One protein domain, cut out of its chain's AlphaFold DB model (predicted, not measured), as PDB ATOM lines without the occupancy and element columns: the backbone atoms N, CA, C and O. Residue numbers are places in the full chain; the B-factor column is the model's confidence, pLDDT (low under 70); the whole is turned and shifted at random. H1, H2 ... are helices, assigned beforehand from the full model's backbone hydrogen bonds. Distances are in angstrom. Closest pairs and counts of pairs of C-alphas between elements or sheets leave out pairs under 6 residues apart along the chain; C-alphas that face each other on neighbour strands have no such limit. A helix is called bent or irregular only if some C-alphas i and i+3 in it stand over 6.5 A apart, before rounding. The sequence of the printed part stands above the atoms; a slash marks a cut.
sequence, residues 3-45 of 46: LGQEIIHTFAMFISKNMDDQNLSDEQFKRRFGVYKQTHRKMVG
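AT A GLANCE: This is residues 3 to 45 of the 46 residues of the protein "Mobile element protein" of Microcystis aeruginosa NIES-98 (UniProt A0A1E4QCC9). One long helix, H1, makes the longest axis of the model, and after it the chain folds back so that two short helices, H2 and H3, make a corner over one side of H1. The packing is loose, with few close approaches between the three helices. The printed part has 43 residues with three named helices, in the order H1, H2, H3, and no named strand; the class is all helix, with helices holding 36 of the 36 residues in named elements. The whole is only just compact, close to loose, with a radius of gyration of the C-alphas of 10.7 A. Its C-alphas span 29 by 19 by 15 A along their three main axes, an outline that is only just elongated.

IN THESE COORDINATES: H1 is the longest helix, residues 3 to 21, with 19 residues and 27.0 A from first to last C-alpha. It begins at C-alpha 3 at (-25.499, 84.575, 1.158) and ends at C-alpha 21 at (-44.373, 89.439, 19.895). H2 is residues 26 to 33, 10.1 A from first to last C-alpha. H3 is residues 36 to 44, 11.8 A from first to last C-alpha, and ends at C-alpha 44 at (-43.702, 84.722, -1.688). No helix is bent or irregular.

HOW THE PARTS SIT: H1 touches no helix. H1 and H2 are close but not clearly touching, with 1 pair of C-alphas within 8 A, those of Met 19 and Phe 29 at 7.2 A. They run opposite ways at a steep tilt of 51 degrees, with their centres 15.7 A apart. H1 and H3 are near each other, with no pair of C-alphas within 8 A but 8 pairs within 10 A. H2 and H3 are close but not clearly touching, with 2 pairs of C-alphas within 8 A; the closest are those of Lys 30 and Lys 37, at 7.4 A. Their lines are about perpendicular, at 74 degrees, and their centres are 13.9 A apart. In H1, H2 and H3 every backbone O i to N i+4 pair is within hydrogen-bond range.

THE WHOLE: The two C-alphas farthest apart are those of Leu 3 and Glu 27, at 30.8 A, and the first and last printed C-alphas, of Leu 3 and Gly 45, are 20.9 A apart. The printed part runs from residue 3 to residue 45 of a chain of 46 residues and has no cut. The links from H1 to H2, with 4 residues between them, and from H2 to H3, with 2, are both tight, and no link is long. The mean pLDDT of the printed part is 73.2. It is under 70 in residues 34 to 45; the mean is 57 for H3, against 81 for H1 and 76 for H2.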
ATOM      1  N   LEU A   3     -25.564  83.580   0.082       73.12
ATOM      2  CA  LEU A   3     -25.499  84.575   1.158       73.12
ATOM      3  C   LEU A   3     -26.616  85.634   1.099       73.12
ATOM      4  O   LEU A   3     -27.210  85.976   2.115       73.12
ATOM      5  N   GLY A   4     -26.947  86.130  -0.098       74.50
ATOM      6  CA  GLY A   4     -28.023  87.115  -0.263       74.50
ATOM      7  C   GLY A   4     -29.408  86.564   0.091       74.50
ATOM      8  O   GLY A   4     -30.207  87.272   0.694       74.50
ATOM      9  N   GLN A   5     -29.686  85.296  -0.232       74.31
ATOM     10  CA  GLN A   5     -30.961  84.653   0.100       74.31
ATOM     11  C   GLN A   5     -31.054  84.330   1.594       74.31
ATOM     12  O   GLN A   5     -32.104  84.550   2.190       74.31
ATOM     13  N   GLU A   6     -29.957  83.898   2.222       81.81
ATOM     14  CA  GLU A   6     -29.912  83.639   3.667       81.81
ATOM     15  C   GLU A   6     -30.105  84.913   4.498       81.81
ATOM     16  O   GLU A   6     -30.846  84.901   5.483       81.81
ATOM     17  N   ILE A   7     -29.501  86.033   4.077       85.62
ATOM     18  CA  ILE A   7     -29.683  87.340   4.727       85.62
ATOM     19  C   ILE A   7     -31.146  87.778   4.634       85.62
ATOM     20  O   ILE A   7     -31.737  88.188   5.632       85.62
ATOM     21  N   ILE A   8     -31.752  87.648   3.453       83.88
ATOM     22  CA  ILE A   8     -33.154  88.007   3.232       83.88
ATOM     23  C   ILE A   8     -34.090  87.117   4.062       83.88
ATOM     24  O   ILE A   8     -35.008  87.629   4.704       83.88
ATOM     25  N   HIS A   9     -33.842  85.806   4.097       82.88
ATOM     26  CA  HIS A   9     -34.642  84.846   4.859       82.88
ATOM     27  C   HIS A   9     -34.552  85.102   6.371       82.88
ATOM     28  O   HIS A   9     -35.567  85.166   7.064       82.88
ATOM     29  N   THR A  10     -33.341  85.339   6.880       86.50
ATOM     30  CA  THR A  10     -33.107  85.666   8.295       86.50
ATOM     31  C   THR A  10     -33.784  86.976   8.685       86.50
ATOM     32  O   THR A  10     -34.430  87.062   9.730       86.50
ATOM     33  N   PHE A  11     -33.705  87.989   7.820       85.06
ATOM     34  CA  PHE A  11     -34.373  89.266   8.042       85.06
ATOM     35  C   PHE A  11     -35.903  89.123   8.037       85.06
ATOM     36  O   PHE A  11     -36.575  89.690   8.896       85.06
ATOM     37  N   ALA A  12     -36.465  88.320   7.129       83.12
ATOM     38  CA  ALA A  12     -37.899  88.045   7.095       83.12
ATOM     39  C   ALA A  12     -38.393  87.346   8.376       83.12
ATOM     40  O   ALA A  12     -39.408  87.766   8.934       83.12
ATOM     41  N   MET A  13     -37.655  86.353   8.886       86.25
ATOM     42  CA  MET A  13     -37.981  85.683  10.154       86.25
ATOM     43  C   MET A  13     -37.919  86.634  11.353       86.25
ATOM     44  O   MET A  13     -38.807  86.613  12.205       86.25
ATOM     45  N   PHE A  14     -36.897  87.494  11.412       85.62
ATOM     46  CA  PHE A  14     -36.772  88.494  12.473       85.62
ATOM     47  C   PHE A  14     -37.977  89.440  12.502       85.62
ATOM     48  O   PHE A  14     -38.541  89.705  13.563       85.62
ATOM     49  N   ILE A  15     -38.400  89.918  11.332       81.62
ATOM     50  CA  ILE A  15     -39.543  90.817  11.183       81.62
ATOM     51  C   ILE A  15     -40.851  90.131  11.614       81.62
ATOM     52  O   ILE A  15     -41.592  90.712  12.404       81.62
ATOM     53  N   SER A  16     -41.102  88.891  11.171       79.25
ATOM     54  CA  SER A  16     -42.301  88.126  11.556       79.25
ATOM     55  C   SER A  16     -42.377  87.914  13.065       79.25
ATOM     56  O   SER A  16     -43.395  88.204  13.682       79.25
ATOM     57  N   LYS A  17     -41.270  87.501  13.693       82.81
ATOM     58  CA  LYS A  17     -41.226  87.285  15.144       82.81
ATOM     59  C   LYS A  17     -41.539  88.561  15.929       82.81
ATOM     60  O   LYS A  17     -42.219  88.504  16.944       82.81
ATOM     61  N   ASN A  18     -41.057  89.710  15.456       80.50
ATOM     62  CA  ASN A  18     -41.368  90.997  16.073       80.50
ATOM     63  C   ASN A  18     -42.831  91.423  15.861       80.50
ATOM     64  O   ASN A  18     -43.351  92.160  16.696       80.50
ATOM     65  N   MET A  19     -43.487  90.998  14.773       75.31
ATOM     66  CA  MET A  19     -44.926  91.215  14.582       75.31
ATOM     67  C   MET A  19     -45.752  90.427  15.593       75.31
ATOM     68  O   MET A  19     -46.617  91.023  16.234       75.31
ATOM     69  N   ASP A  20     -45.462  89.131  15.738       76.50
ATOM     70  CA  ASP A  20     -46.148  88.240  16.679       76.50
ATOM     71  C   ASP A  20     -45.954  88.701  18.132       76.50
ATOM     72  O   ASP A  20     -46.923  88.833  18.875       76.50
ATOM     73  N   ASP A  21     -44.716  89.024  18.525       78.44
ATOM     74  CA  ASP A  21     -44.373  89.439  19.895       78.44
ATOM     75  C   ASP A  21     -45.058  90.753  20.309       78.44
ATOM     76  O   ASP A  21     -45.537  90.899  21.431       78.44
ATOM     77  N   GLN A  22     -45.168  91.704  19.378       74.38
ATOM     78  CA  GLN A  22     -45.787  93.007  19.635       74.38
ATOM     79  C   GLN A  22     -47.287  93.043  19.301       74.38
ATOM     80  O   GLN A  22     -47.901  94.105  19.420       74.38
ATOM     81  N   ASN A  23     -47.872  91.917  18.866       76.69
ATOM     82  CA  ASN A  23     -49.254  91.794  18.390       76.69
ATOM     83  C   ASN A  23     -49.658  92.942  17.439       76.69
ATOM     84  O   ASN A  23     -50.747  93.517  17.533       76.69
ATOM     85  N   LEU A  24     -48.723  93.347  16.572       76.62
ATOM     86  CA  LEU A  24     -48.905  94.509  15.708       76.62
ATOM     87  C   LEU A  24     -49.915  94.175  14.621       76.62
ATOM     88  O   LEU A  24     -49.763  93.194  13.895       76.62
ATOM     89  N   SER A  25     -50.906  95.046  14.443       77.62
ATOM     90  CA  SER A  25     -51.799  94.918  13.297       77.62
ATOM     91  C   SER A  25     -51.043  95.185  11.995       77.62
ATOM     92  O   SER A  25     -50.090  95.969  11.955       77.62
ATOM     93  N   ASP A  26     -51.525  94.604  10.899       75.12
ATOM     94  CA  ASP A  26     -51.006  94.836   9.547       75.12
ATOM     95  C   ASP A  26     -50.819  96.325   9.214       75.12
ATOM     96  O   ASP A  26     -49.889  96.702   8.502       75.12
ATOM     97  N   GLU A  27     -51.696  97.193   9.722       79.44
ATOM     98  CA  GLU A  27     -51.620  98.640   9.512       79.44
ATOM     99  C   GLU A  27     -50.495  99.290  10.322       79.44
ATOM    100  O   GLU A  27     -49.758 100.130   9.801       79.44
ATOM    101  N   GLN A  28     -50.306  98.884  11.581       78.31
ATOM    102  CA  GLN A  28     -49.185  99.353  12.397       78.31
ATOM    103  C   GLN A  28     -47.854  98.853  11.843       78.31
ATOM    104  O   GLN A  28     -46.882  99.608  11.777       78.31
ATOM    105  N   PHE A  29     -47.833  97.613  11.368       76.00
ATOM    106  CA  PHE A  29     -46.687  97.029  10.705       76.00
ATOM    107  C   PHE A  29     -46.317  97.797   9.428       76.00
ATOM    108  O   PHE A  29     -45.178  98.237   9.283       76.00
ATOM    109  N   LYS A  30     -47.279  98.062   8.532       75.25
ATOM    110  CA  LYS A  30     -47.050  98.866   7.317       75.25
ATOM    111  C   LYS A  30     -46.590 100.288   7.631       75.25
ATOM    112  O   LYS A  30     -45.751 100.814   6.913       75.25
ATOM    113  N   ARG A  31     -47.096 100.919   8.693       78.75
ATOM    114  CA  ARG A  31     -46.623 102.252   9.111       78.75
ATOM    115  C   ARG A  31     -45.184 102.222   9.615       78.75
ATOM    116  O   ARG A  31     -44.433 103.152   9.351       78.75
ATOM    117  N   ARG A  32     -44.802 101.163  10.330       76.19
ATOM    118  CA  ARG A  32     -43.483 101.043  10.965       76.19
ATOM    119  C   ARG A  32     -42.405 100.516  10.017       76.19
ATOM    120  O   ARG A  32     -41.244 100.882  10.157       76.19
ATOM    121  N   PHE A  33     -42.795  99.704   9.035       72.81
ATOM    122  CA  PHE A  33     -41.891  98.978   8.142       72.81
ATOM    123  C   PHE A  33     -42.255  99.125   6.661       72.81
ATOM    124  O   PHE A  33     -41.960  98.205   5.905       72.81
ATOM    125  N   GLY A  34     -42.898 100.224   6.236       68.44
ATOM    126  CA  GLY A  34     -43.612 100.443   4.952       68.44
ATOM    127  C   GLY A  34     -42.988 100.006   3.615       68.44
ATOM    128  O   GLY A  34     -43.622 100.140   2.576       68.44
ATOM    129  N   VAL A  35     -41.800  99.419   3.629       61.94
ATOM    130  CA  VAL A  35     -41.105  98.752   2.526       61.94
ATOM    131  C   VAL A  35     -41.400  97.237   2.456       61.94
ATOM    132  O   VAL A  35     -41.381  96.661   1.370       61.94
ATOM    133  N   TYR A  36     -41.718  96.561   3.571       62.16
ATOM    134  CA  TYR A  36     -41.711  95.087   3.643       62.16
ATOM    135  C   TYR A  36     -42.749  94.410   2.737       62.16
ATOM    136  O   TYR A  36     -42.464  93.378   2.130       62.16
ATOM    137  N   LYS A  37     -43.951  94.988   2.588       59.00
ATOM    138  CA  LYS A  37     -45.043  94.320   1.859       59.00
ATOM    139  C   LYS A  37     -44.738  94.149   0.367       59.00
ATOM    140  O   LYS A  37     -45.144  93.150  -0.221       59.00
ATOM    141  N   GLN A  38     -44.008  95.082  -0.243       55.81
ATOM    142  CA  GLN A  38     -43.658  94.989  -1.663       55.81
ATOM    143  C   GLN A  38     -42.567  93.940  -1.912       55.81
ATOM    144  O   GLN A  38     -42.611  93.242  -2.924       55.81
ATOM    145  N   THR A  39     -41.635  93.778  -0.973       56.09
ATOM    146  CA  THR A  39     -40.556  92.786  -1.059       56.09
ATOM    147  C   THR A  39     -41.038  91.383  -0.687       56.09
ATOM    148  O   THR A  39     -40.704  90.436  -1.390       56.09
ATOM    149  N   HIS A  40     -41.893  91.243   0.335       57.84
ATOM    150  CA  HIS A  40     -42.524  89.969   0.699       57.84
ATOM    151  C   HIS A  40     -43.475  89.472  -0.396       57.84
ATOM    152  O   HIS A  40     -43.395  88.319  -0.799       57.84
ATOM    153  N   ARG A  41     -44.327  90.338  -0.965       56.75
ATOM    154  CA  ARG A  41     -45.231  89.944  -2.063       56.75
ATOM    155  C   ARG A  41     -44.460  89.513  -3.324       56.75
ATOM    156  O   ARG A  41     -44.889  88.594  -4.007       56.75
ATOM    157  N   LYS A  42     -43.293  90.113  -3.600       57.47
ATOM    158  CA  LYS A  42     -42.389  89.653  -4.670       57.47
ATOM    159  C   LYS A  42     -41.635  88.361  -4.336       57.47
ATOM    160  O   LYS A  42     -41.292  87.632  -5.257       57.47
ATOM    161  N   MET A  43     -41.357  88.087  -3.061       55.22
ATOM    162  CA  MET A  43     -40.665  86.866  -2.628       55.22
ATOM    163  C   MET A  43     -41.579  85.650  -2.521       55.22
ATOM    164  O   MET A  43     -41.144  84.549  -2.831       55.22
ATOM    165  N   VAL A  44     -42.814  85.836  -2.055       54.22
ATOM    166  CA  VAL A  44     -43.702  84.722  -1.688       54.22
ATOM    167  C   VAL A  44     -44.674  84.353  -2.808       54.22
ATOM    168  O   VAL A  44     -45.345  83.341  -2.691       54.22
ATOM    169  N   GLY A  45     -44.698  85.100  -3.920       47.16
ATOM    170  CA  GLY A  45     -45.380  84.677  -5.148       47.16
ATOM    171  C   GLY A  45     -46.826  84.244  -4.910       47.16
ATOM    172  O   GLY A  45     -47.149  83.072  -5.065       47.16
TER     173      GLY A  45